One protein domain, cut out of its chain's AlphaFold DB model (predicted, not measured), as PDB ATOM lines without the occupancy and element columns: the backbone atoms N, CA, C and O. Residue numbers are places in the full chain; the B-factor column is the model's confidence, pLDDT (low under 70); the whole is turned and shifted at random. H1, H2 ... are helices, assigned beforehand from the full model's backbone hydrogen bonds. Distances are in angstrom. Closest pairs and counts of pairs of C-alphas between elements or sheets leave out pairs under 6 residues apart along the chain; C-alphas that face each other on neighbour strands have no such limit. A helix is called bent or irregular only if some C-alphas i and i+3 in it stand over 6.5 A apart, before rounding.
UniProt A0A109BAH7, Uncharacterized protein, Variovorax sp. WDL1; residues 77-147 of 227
ATOM      1  N   GLY A  77     -45.586 -12.849 -45.503       84.88
ATOM      2  CA  GLY A  77     -45.932 -14.270 -45.407       84.88
ATOM      3  C   GLY A  77     -44.759 -15.194 -45.036       84.88
ATOM      4  O   GLY A  77     -44.980 -16.321 -44.598       84.88
ATOM      5  N   LEU A  78     -43.509 -14.762 -45.221       85.69
ATOM      6  CA  LEU A  78     -42.326 -15.472 -44.719       85.69
ATOM      7  C   LEU A  78     -42.027 -15.111 -43.271       85.69
ATOM      8  O   LEU A  78     -41.606 -15.993 -42.531       85.69
ATOM      9  N   LEU A  79     -42.279 -13.865 -42.867       87.50
ATOM     10  CA  LEU A  79     -42.165 -13.447 -41.472       87.50
ATOM     11  C   LEU A  79     -43.152 -14.219 -40.592       87.50
ATOM     12  O   LEU A  79     -42.729 -14.782 -39.589       87.50
ATOM     13  N   ALA A  80     -44.405 -14.378 -41.030       88.00
ATOM     14  CA  ALA A  80     -45.387 -15.216 -40.335       88.00
ATOM     15  C   ALA A  80     -44.902 -16.671 -40.181       88.00
ATOM     16  O   ALA A  80     -44.985 -17.258 -39.106       88.00
ATOM     17  N   LYS A  81     -44.302 -17.250 -41.230       87.00
ATOM     18  CA  LYS A  81     -43.737 -18.610 -41.157       87.00
ATOM     19  C   LYS A  81     -42.481 -18.708 -40.296       87.00
ATOM     20  O   LYS A  81     -42.228 -19.756 -39.705       87.00
ATOM     21  N   ALA A  82     -41.677 -17.653 -40.244       87.19
ATOM     22  CA  ALA A  82     -40.536 -17.581 -39.346       87.19
ATOM     23  C   ALA A  82     -41.014 -17.542 -37.887       87.19
ATOM     24  O   ALA A  82     -40.481 -18.275 -37.057       87.19
ATOM     25  N   GLU A  83     -42.069 -16.783 -37.591       88.06
ATOM     26  CA  GLU A  83     -42.711 -16.759 -36.274       88.06
ATOM     27  C   GLU A  83     -43.300 -18.122 -35.896       88.06
ATOM     28  O   GLU A  83     -43.037 -18.611 -34.797       88.06
ATOM     29  N   GLU A  84     -44.011 -18.788 -36.814       86.75
ATOM     30  CA  GLU A  84     -44.510 -20.161 -36.625       86.75
ATOM     31  C   GLU A  84     -43.380 -21.159 -36.332       86.75
ATOM     32  O   GLU A  84     -43.537 -22.067 -35.514       86.75
ATOM     33  N   ALA A  85     -42.221 -20.991 -36.975       86.44
ATOM     34  CA  ALA A  85     -41.039 -21.816 -36.741       86.44
ATOM     35  C   ALA A  85     -40.312 -21.490 -35.419       86.44
ATOM     36  O   ALA A  85     -39.447 -22.264 -34.998       86.44
ATOM     37  N   GLY A  86     -40.671 -20.386 -34.754       85.62
ATOM     38  CA  GLY A  86     -40.108 -19.961 -33.476       85.62
ATOM     39  C   GLY A  86     -39.087 -18.817 -33.558       85.62
ATOM     40  O   GLY A  86     -38.373 -18.556 -32.594       85.62
ATOM     41  N   PHE A  87     -38.999 -18.084 -34.664       87.81
ATOM     42  CA  PHE A  87     -38.169 -16.877 -34.775       87.81
ATOM     43  C   PHE A  87     -39.018 -15.625 -34.508       87.81
ATOM     44  O   PHE A  87     -39.502 -14.973 -35.429       87.81
ATOM     45  N   ILE A  88     -39.249 -15.327 -33.225       86.56
ATOM     46  CA  ILE A  88     -40.245 -14.330 -32.794       86.56
ATOM     47  C   ILE A  88     -39.682 -12.904 -32.745       86.56
ATOM     48  O   ILE A  88     -40.298 -11.985 -33.285       86.56
ATOM     49  N   THR A  89     -38.528 -12.702 -32.100       87.50
ATOM     50  CA  THR A  89     -37.958 -11.359 -31.914       87.50
ATOM     51  C   THR A  89     -37.421 -10.785 -33.220       87.50
ATOM     52  O   THR A  89     -37.046 -11.510 -34.146       87.50
ATOM     53  N   GLU A  90     -37.342  -9.458 -33.280       86.38
ATOM     54  CA  GLU A  90     -36.727  -8.743 -34.401       86.38
ATOM     55  C   GLU A  90     -35.260  -9.144 -34.591       86.38
ATOM     56  O   GLU A  90     -34.820  -9.354 -35.720       86.38
ATOM     57  N   GLU A  91     -34.532  -9.378 -33.497       89.00
ATOM     58  CA  GLU A  91     -33.155  -9.879 -33.532       89.00
ATOM     59  C   GLU A  91     -33.052 -11.270 -34.169       89.00
ATOM     60  O   GLU A  91     -32.170 -11.513 -34.994       89.00
ATOM     61  N   HIS A  92     -33.979 -12.184 -33.854       89.56
ATOM     62  CA  HIS A  92     -34.008 -13.507 -34.485       89.56
ATOM     63  C   HIS A  92     -34.271 -13.396 -35.984       89.56
ATOM     64  O   HIS A  92     -33.642 -14.100 -36.772       89.56
ATOM     65  N   LYS A  93     -35.186 -12.509 -36.383       88.62
ATOM     66  CA  LYS A  93     -35.537 -12.274 -37.789       88.62
ATOM     67  C   LYS A  93     -34.367 -11.656 -38.559       88.62
ATOM     68  O   LYS A  93     -34.070 -12.108 -39.664       88.62
ATOM     69  N   ALA A  94     -33.665 -10.688 -37.967       90.75
ATOM     70  CA  ALA A  94     -32.475 -10.073 -38.547       90.75
ATOM     71  C   ALA A  94     -31.332 -11.087 -38.706       90.75
ATOM     72  O   ALA A  94     -30.759 -11.215 -39.791       90.75
ATOM     73  N   TRP A  95     -31.065 -11.880 -37.664       93.69
ATOM     74  CA  TRP A  95     -30.082 -12.962 -37.705       93.69
ATOM     75  C   TRP A  95     -30.421 -13.999 -38.782       93.69
ATOM     76  O   TRP A  95     -29.557 -14.395 -39.563       93.69
ATOM     77  N   LEU A  96     -31.689 -14.406 -38.870       92.06
ATOM     78  CA  LEU A  96     -32.163 -15.390 -39.840       92.06
ATOM     79  C   LEU A  96     -32.002 -14.886 -41.277       92.06
ATOM     80  O   LEU A  96     -31.598 -15.646 -42.157       92.06
ATOM     81  N   LEU A  97     -32.283 -13.603 -41.513       91.94
ATOM     82  CA  LEU A  97     -32.105 -12.959 -42.811       91.94
ATOM     83  C   LEU A  97     -30.629 -12.904 -43.204       91.94
ATOM     84  O   LEU A  97     -30.291 -13.233 -44.342       91.94
ATOM     85  N   GLN A  98     -29.747 -12.543 -42.272       92.81
ATOM     86  CA  GLN A  98     -28.307 -12.537 -42.517       92.81
ATOM     87  C   GLN A  98     -27.791 -13.945 -42.829       92.81
ATOM     88  O   GLN A  98     -27.159 -14.150 -43.863       92.81
ATOM     89  N   LYS A  99     -28.153 -14.946 -42.019       92.62
ATOM     90  CA  LYS A  99     -27.767 -16.345 -42.258       92.62
ATOM     91  C   LYS A  99     -28.306 -16.897 -43.568       92.62
ATOM     92  O   LYS A  99     -27.628 -17.682 -44.225       92.62
ATOM     93  N   PHE A 100     -29.500 -16.480 -43.977       92.38
ATOM     94  CA  PHE A 100     -30.047 -16.863 -45.270       92.38
ATOM     95  C   PHE A 100     -29.274 -16.233 -46.437       92.38
ATOM     96  O   PHE A 100     -29.023 -16.908 -47.437       92.38
ATOM     97  N   LYS A 101     -28.843 -14.971 -46.305       91.31
ATOM     98  CA  LYS A 101     -27.961 -14.320 -47.285       91.31
ATOM     99  C   LYS A 101     -26.609 -15.029 -47.371       91.31
ATOM    100  O   LYS A 101     -26.185 -15.343 -48.479       91.31
ATOM    101  N   ASP A 102     -25.998 -15.366 -46.238       91.19
ATOM    102  CA  ASP A 102     -24.731 -16.111 -46.184       91.19
ATOM    103  C   ASP A 102     -24.859 -17.510 -46.809       91.19
ATOM    104  O   ASP A 102     -23.985 -17.981 -47.540       91.19
ATOM    105  N   PHE A 103     -25.982 -18.188 -46.566       89.69
ATOM    106  CA  PHE A 103     -26.287 -19.465 -47.205       89.69
ATOM    107  C   PHE A 103     -26.414 -19.318 -48.727       89.69
ATOM    108  O   PHE A 103     -25.877 -20.128 -49.480       89.69
ATOM    109  N   ALA A 104     -27.098 -18.278 -49.202       88.38
ATOM    110  CA  ALA A 104     -27.277 -18.049 -50.628       88.38
ATOM    111  C   ALA A 104     -25.964 -17.696 -51.344       88.38
ATOM    112  O   ALA A 104     -25.736 -18.173 -52.458       88.38
ATOM    113  N   THR A 105     -25.097 -16.897 -50.715       86.75
ATOM    114  CA  THR A 105     -23.790 -16.525 -51.278       86.75
ATOM    115  C   THR A 105     -22.822 -17.705 -51.285       86.75
ATOM    116  O   THR A 105     -22.170 -17.942 -52.300       86.75
ATOM    117  N   SER A 106     -22.770 -18.490 -50.205       87.75
ATOM    118  CA  SER A 106     -21.878 -19.656 -50.094       87.75
ATOM    119  C   SER A 106     -22.291 -20.828 -50.986       87.75
ATOM    120  O   SER A 106     -21.445 -21.537 -51.523       87.75
ATOM    121  N   SER A 107     -23.593 -21.042 -51.169       81.06
ATOM    122  CA  SER A 107     -24.116 -22.201 -51.892       81.06
ATOM    123  C   SER A 107     -23.886 -22.111 -53.405       81.06
ATOM    124  O   SER A 107     -23.861 -23.142 -54.073       81.06
ATOM    125  N   THR A 108     -23.727 -20.909 -53.985       79.50
ATOM    126  CA  THR A 108     -23.695 -20.629 -55.448       79.50
ATOM    127  C   THR A 108     -24.895 -21.181 -56.241       79.50
ATOM    128  O   THR A 108     -24.963 -21.069 -57.466       79.50
ATOM    129  N   ARG A 109     -25.882 -21.773 -55.553       82.88
ATOM    130  CA  ARG A 109     -27.043 -22.424 -56.156       82.88
ATOM    131  C   ARG A 109     -28.058 -21.393 -56.623       82.88
ATOM    132  O   ARG A 109     -28.422 -20.462 -55.907       82.88
ATOM    133  N   LEU A 110     -28.567 -21.623 -57.827       87.06
ATOM    134  CA  LEU A 110     -29.630 -20.833 -58.429       87.06
ATOM    135  C   LEU A 110     -30.972 -21.496 -58.120       87.06
ATOM    136  O   LEU A 110     -31.195 -22.660 -58.469       87.06
ATOM    137  N   TYR A 111     -31.887 -20.741 -57.524       85.00
ATOM    138  CA  TYR A 111     -33.236 -21.210 -57.226       85.00
ATOM    139  C   TYR A 111     -34.254 -20.465 -58.088       85.00
ATOM    140  O   TYR A 111     -34.081 -19.296 -58.425       85.00
ATOM    141  N   SER A 112     -35.320 -21.156 -58.487       82.88
ATOM    142  CA  SER A 112     -36.454 -20.542 -59.193       82.88
ATOM    143  C   SER A 112     -37.390 -19.799 -58.238       82.88
ATOM    144  O   SER A 112     -38.060 -18.853 -58.639       82.88
ATOM    145  N   ASN A 113     -37.433 -20.224 -56.972       86.31
ATOM    146  CA  ASN A 113     -38.226 -19.602 -55.924       86.31
ATOM    147  C   ASN A 113     -37.411 -19.533 -54.623       86.31
ATOM    148  O   ASN A 113     -37.233 -20.532 -53.917       86.31
ATOM    149  N   TRP A 114     -36.908 -18.338 -54.324       86.94
ATOM    150  CA  TRP A 114     -36.143 -18.077 -53.107       86.94
ATOM    151  C   TRP A 114     -37.012 -18.132 -51.848       86.94
ATOM    152  O   TRP A 114     -36.554 -18.655 -50.839       86.94
ATOM    153  N   ASP A 115     -38.288 -17.752 -51.924       88.44
ATOM    154  CA  ASP A 115     -39.207 -17.802 -50.781       88.44
ATOM    155  C   ASP A 115     -39.512 -19.239 -50.351       88.44
ATOM    156  O   ASP A 115     -39.566 -19.555 -49.163       88.44
ATOM    157  N   ALA A 116     -39.678 -20.152 -51.311       87.44
ATOM    158  CA  ALA A 116     -39.822 -21.576 -51.012       87.44
ATOM    159  C   ALA A 116     -38.553 -22.143 -50.351       87.44
ATOM    160  O   ALA A 116     -38.635 -22.949 -49.425       87.44
ATOM    161  N   THR A 117     -37.386 -21.679 -50.797       89.25
ATOM    162  CA  THR A 117     -36.091 -22.071 -50.231       89.25
ATOM    163  C   THR A 117     -35.930 -21.535 -48.807       89.25
ATOM    164  O   THR A 117     -35.512 -22.285 -47.930       89.25
ATOM    165  N   ALA A 118     -36.344 -20.292 -48.546       90.75
ATOM    166  CA  ALA A 118     -36.351 -19.690 -47.214       90.75
ATOM    167  C   ALA A 118     -37.231 -20.481 -46.233       90.75
ATOM    168  O   ALA A 118     -36.797 -20.798 -45.131       90.75
ATOM    169  N   ARG A 119     -38.427 -20.917 -46.652       91.00
ATOM    170  CA  ARG A 119     -39.308 -21.750 -45.807       91.00
ATOM    171  C   ARG A 119     -38.648 -23.061 -45.383       91.00
ATOM    172  O   ARG A 119     -38.742 -23.440 -44.220       91.00
ATOM    173  N   ASN A 120     -37.975 -23.734 -46.314       91.38
ATOM    174  CA  ASN A 120     -37.247 -24.970 -46.014       91.38
ATOM    175  C   ASN A 120     -36.005 -24.704 -45.156       91.38
ATOM    176  O   ASN A 120     -35.630 -25.533 -44.332       91.38
ATOM    177  N   PHE A 121     -35.374 -23.543 -45.331       91.38
ATOM    178  CA  PHE A 121     -34.253 -23.113 -44.507       91.38
ATOM    179  C   PHE A 121     -34.683 -22.923 -43.048       91.38
ATOM    180  O   PHE A 121     -34.007 -23.420 -42.156       91.38
ATOM    181  N   PHE A 122     -35.839 -22.311 -42.777       90.62
ATOM    182  CA  PHE A 122     -36.333 -22.090 -41.408       90.62
ATOM    183  C   PHE A 122     -36.586 -23.391 -40.638       90.62
ATOM    184  O   PHE A 122     -36.367 -23.463 -39.431       90.62
ATOM    185  N   THR A 123     -37.041 -24.432 -41.335       88.00
ATOM    186  CA  THR A 123     -37.366 -25.732 -40.734       88.00
ATOM    187  C   THR A 123     -36.193 -26.708 -40.726       88.00
ATOM    188  O   THR A 123     -36.307 -27.786 -40.141       88.00
ATOM    189  N   SER A 124     -35.069 -26.354 -41.352       92.12
ATOM    190  CA  SER A 124     -33.907 -27.234 -41.434       92.12
ATOM    191  C   SER A 124     -33.265 -27.455 -40.058       92.12
ATOM    192  O   SER A 124     -33.181 -26.553 -39.228       92.12
ATOM    193  N   SER A 125     -32.754 -28.660 -39.813       89.12
ATOM    194  CA  SER A 125     -32.063 -28.972 -38.555       89.12
ATOM    195  C   SER A 125     -30.745 -28.208 -38.389       89.12
ATOM    196  O   SER A 125     -30.310 -27.975 -37.263       89.12
ATOM    197  N   ILE A 126     -30.120 -27.808 -39.502       90.38
ATOM    198  CA  ILE A 126     -28.867 -27.045 -39.523       90.38
ATOM    199  C   ILE A 126     -29.109 -25.650 -38.951       90.38
ATOM    200  O   ILE A 126     -28.469 -25.267 -37.979       90.38
ATOM    201  N   THR A 127     -30.099 -24.932 -39.477       90.94
ATOM    202  CA  THR A 127     -30.434 -23.582 -39.001       90.94
ATOM    203  C   THR A 127     -30.922 -23.578 -37.564       90.94
ATOM    204  O   THR A 127     -30.569 -22.684 -36.802       90.94
ATOM    205  N   GLN A 128     -31.681 -24.596 -37.158       90.81
ATOM    206  CA  GLN A 128     -32.106 -24.746 -35.768       90.81
ATOM    207  C   GLN A 128     -30.920 -24.970 -34.821       90.81
ATOM    208  O   GLN A 128     -30.911 -24.428 -33.715       90.81
ATOM    209  N   ARG A 129     -29.909 -25.735 -35.249       91.31
ATOM    210  CA  ARG A 129     -28.686 -25.958 -34.471       91.31
ATOM    211  C   ARG A 129     -27.834 -24.693 -34.385       91.31
ATOM    212  O   ARG A 129     -27.383 -24.362 -33.293       91.31
ATOM    213  N   ASP A 130     -27.669 -23.978 -35.492       92.19
ATOM    214  CA  ASP A 130     -26.928 -22.711 -35.537       92.19
ATOM    215  C   ASP A 130     -27.617 -21.615 -34.717       92.19
ATOM    216  O   ASP A 130     -26.969 -20.776 -34.096       92.19
ATOM    217  N   PHE A 131     -28.947 -21.632 -34.672       92.62
ATOM    218  CA  PHE A 131     -29.697 -20.757 -33.784       92.62
ATOM    219  C   PHE A 131     -29.431 -21.117 -32.321       92.62
ATOM    220  O   PHE A 131     -29.142 -20.243 -31.506       92.62
ATOM    221  N   SER A 132     -29.469 -22.409 -31.984       91.69
ATOM    222  CA  SER A 132     -29.198 -22.867 -30.622       91.69
ATOM    223  C   SER A 132     -27.780 -22.563 -30.155       91.69
ATOM    224  O   SER A 132     -27.599 -22.355 -28.958       91.69
ATOM    225  N   SER A 133     -26.784 -22.542 -31.043       91.50
ATOM    226  CA  SER A 133     -25.423 -22.152 -30.669       91.50
ATOM    227  C   SER A 133     -25.295 -20.647 -30.441       91.50
ATOM    228  O   SER A 133     -24.563 -20.245 -29.543       91.50
ATOM    229  N   ASN A 134     -26.029 -19.821 -31.195       91.31
ATOM    230  CA  ASN A 134     -25.961 -18.365 -31.065       91.31
ATOM    231  C   ASN A 134     -26.797 -17.816 -29.896       91.31
ATOM    232  O   ASN A 134     -26.359 -16.913 -29.193       91.31
ATOM    233  N   PHE A 135     -27.996 -18.363 -29.676       88.50
ATOM    234  CA  PHE A 135     -28.950 -17.861 -28.677       88.50
ATOM    235  C   PHE A 135     -29.075 -18.762 -27.437       88.50
ATOM    236  O   PHE A 135     -29.696 -18.372 -26.452       88.50
ATOM    237  N   GLY A 136     -28.488 -19.964 -27.450       88.69
ATOM    238  CA  GLY A 136     -28.459 -20.872 -26.296       88.69
ATOM    239  C   GLY A 136     -29.737 -21.694 -26.074       88.69
ATOM    240  O   GLY A 136     -29.910 -22.288 -25.007       88.69
ATOM    241  N   TYR A 137     -30.658 -21.723 -27.041       89.38
ATOM    242  CA  TYR A 137     -31.889 -22.520 -26.986       89.38
ATOM    243  C   TYR A 137     -32.473 -22.807 -28.367       89.38
ATOM    244  O   TYR A 137     -32.103 -22.179 -29.353       89.38
ATOM    245  N   TRP A 138     -33.406 -23.756 -28.448       88.81
ATOM    246  CA  TRP A 138     -34.031 -24.126 -29.716       88.81
ATOM    247  C   TRP A 138     -35.074 -23.094 -30.158       88.81
ATOM    248  O   TRP A 138     -35.833 -22.624 -29.311       88.81
ATOM    249  N   PRO A 139     -35.222 -22.807 -31.468       87.56
ATOM    250  CA  PRO A 139     -36.209 -21.836 -31.952       87.56
ATOM    251  C   PRO A 139     -37.628 -22.103 -31.442       87.56
ATOM    252  O   PRO A 139     -38.330 -21.177 -31.067       87.56
ATOM    253  N   ARG A 140     -38.040 -23.373 -31.329       85.88
ATOM    254  CA  ARG A 140     -39.371 -23.756 -30.817       85.88
ATOM    255  C   ARG A 140     -39.628 -23.328 -29.369       85.88
ATOM    256  O   ARG A 140     -40.779 -23.100 -29.007       85.88
ATOM    257  N   ASP A 141     -38.576 -23.203 -28.568       84.31
ATOM    258  CA  ASP A 141     -38.659 -22.798 -27.162       84.31
ATOM    259  C   ASP A 141     -38.675 -21.269 -27.007       84.31
ATOM    260  O   ASP A 141     -38.838 -20.752 -25.903       84.31
ATOM    261  N   SER A 142     -38.511 -20.511 -28.096       83.88
ATOM    262  CA  SER A 142     -38.502 -19.049 -28.042       83.88
ATOM    263  C   SER A 142     -39.816 -18.486 -27.503       83.88
ATOM    264  O   SER A 142     -39.794 -17.572 -26.685       83.88
ATOM    265  N   LYS A 143     -40.961 -19.070 -27.885       81.38
ATOM    266  CA  LYS A 143     -42.287 -18.600 -27.463       81.38
ATOM    267  C   LYS A 143     -42.470 -18.700 -25.956       81.38
ATOM    268  O   LYS A 143     -42.990 -17.780 -25.340       81.38
ATOM    269  N   THR A 144     -42.018 -19.805 -25.370       80.56
ATOM    270  CA  THR A 144     -42.135 -20.056 -23.931       80.56
ATOM    271  C   THR A 144     -41.103 -19.276 -23.121       80.56
ATOM    272  O   THR A 144     -41.386 -18.910 -21.985       80.56
ATOM    273  N   ARG A 145     -39.923 -18.988 -23.686       76.38
ATOM    274  CA  ARG A 145     -38.874 -18.202 -23.015       76.38
ATOM    275  C   ARG A 145     -39.099 -16.694 -23.070       76.38
ATOM    276  O   ARG A 145     -38.803 -16.011 -22.098       76.38
ATOM    277  N   LEU A 146     -39.576 -16.181 -24.200       73.94
ATOM    278  CA  LEU A 146     -39.717 -14.741 -24.443       73.94
ATOM    279  C   LEU A 146     -41.069 -14.193 -23.993       73.94
ATOM    280  O   LEU A 146     -41.171 -13.012 -23.678       73.94
ATOM    281  N   MET A 147     -42.096 -15.041 -23.934       63.03
ATOM    282  CA  MET A 147     -43.363 -14.714 -23.290       63.03
ATOM    283  C   MET A 147     -43.519 -15.595 -22.048       63.03
ATOM    284  O   MET A 147     -44.232 -16.602 -22.107       63.03
TER     285      MET A 147
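What this domain is: This is residues 77 to 147 of the 227 residues of an uncharacterized protein of Variovorax sp. WDL1 (UniProt A0A109BAH7). One long helix, H2, runs along one side of a small helical body, with the shorter H1 and H3 side by side and at large angles to it, and with H4 near it. H5 sits next to H4 at one end of the long axis; at the other end residues 105 to 113, the last residues of H2 and the link after it, stick out. The printed part has 71 residues, with five named helices in the order H1 to H5 and no named strand: all helix. It is compact, with a radius of gyration of the C-alphas of 11.9 A, and only just elongated, spanning 38 by 25 by 19 A.

Where its parts are: H2, residues 90 to 107, is 25.4 A long from C-alpha 90 at (-36.727, -8.743, -34.401) to C-alpha 107 at (-24.116, -22.201, -51.892). H1 is residues 77 to 85, 12.5 A, beginning at C-alpha 77 at (-45.932, -14.270, -45.407). H3 is residues 114 to 123, 14.6 A; H4 is residues 125 to 135, 15.2 A. H5, residues 139 to 146, 10.9 A, is only just irregular: C-alphas 140 and 143 are 6.8 A apart.

How they stand to each other: H2 is close to but not clearly touching H3, at a steep tilt of 65 degrees, opposite ways; their closest C-alphas, Phe 100 and Ala 118, are 7.2 A apart. H1 and H3 touch, C-alphas Ala 82 and Phe 122 at 6.5 A, with a shallow tilt of 11 degrees, the same way. H2 and H4 are near each other. H4 and H5 only just touch, with 3 pairs of C-alphas within 8 A, the closest Gln 128 and Pro 139 at 6.3 A. H2 and H5 are apart. In H2, H3 and H4 every O i to N i+4 pair is within hydrogen-bond range; in H1 4 of 5 are, in H5 2 of 4.

The domain as a whole: The C-alphas farthest apart, of Leu 110 and Met 147, are 38.2 A apart. The printed part has no cut and no long link. Mean pLDDT of the printed part is 87.6; residue 147 is under 70.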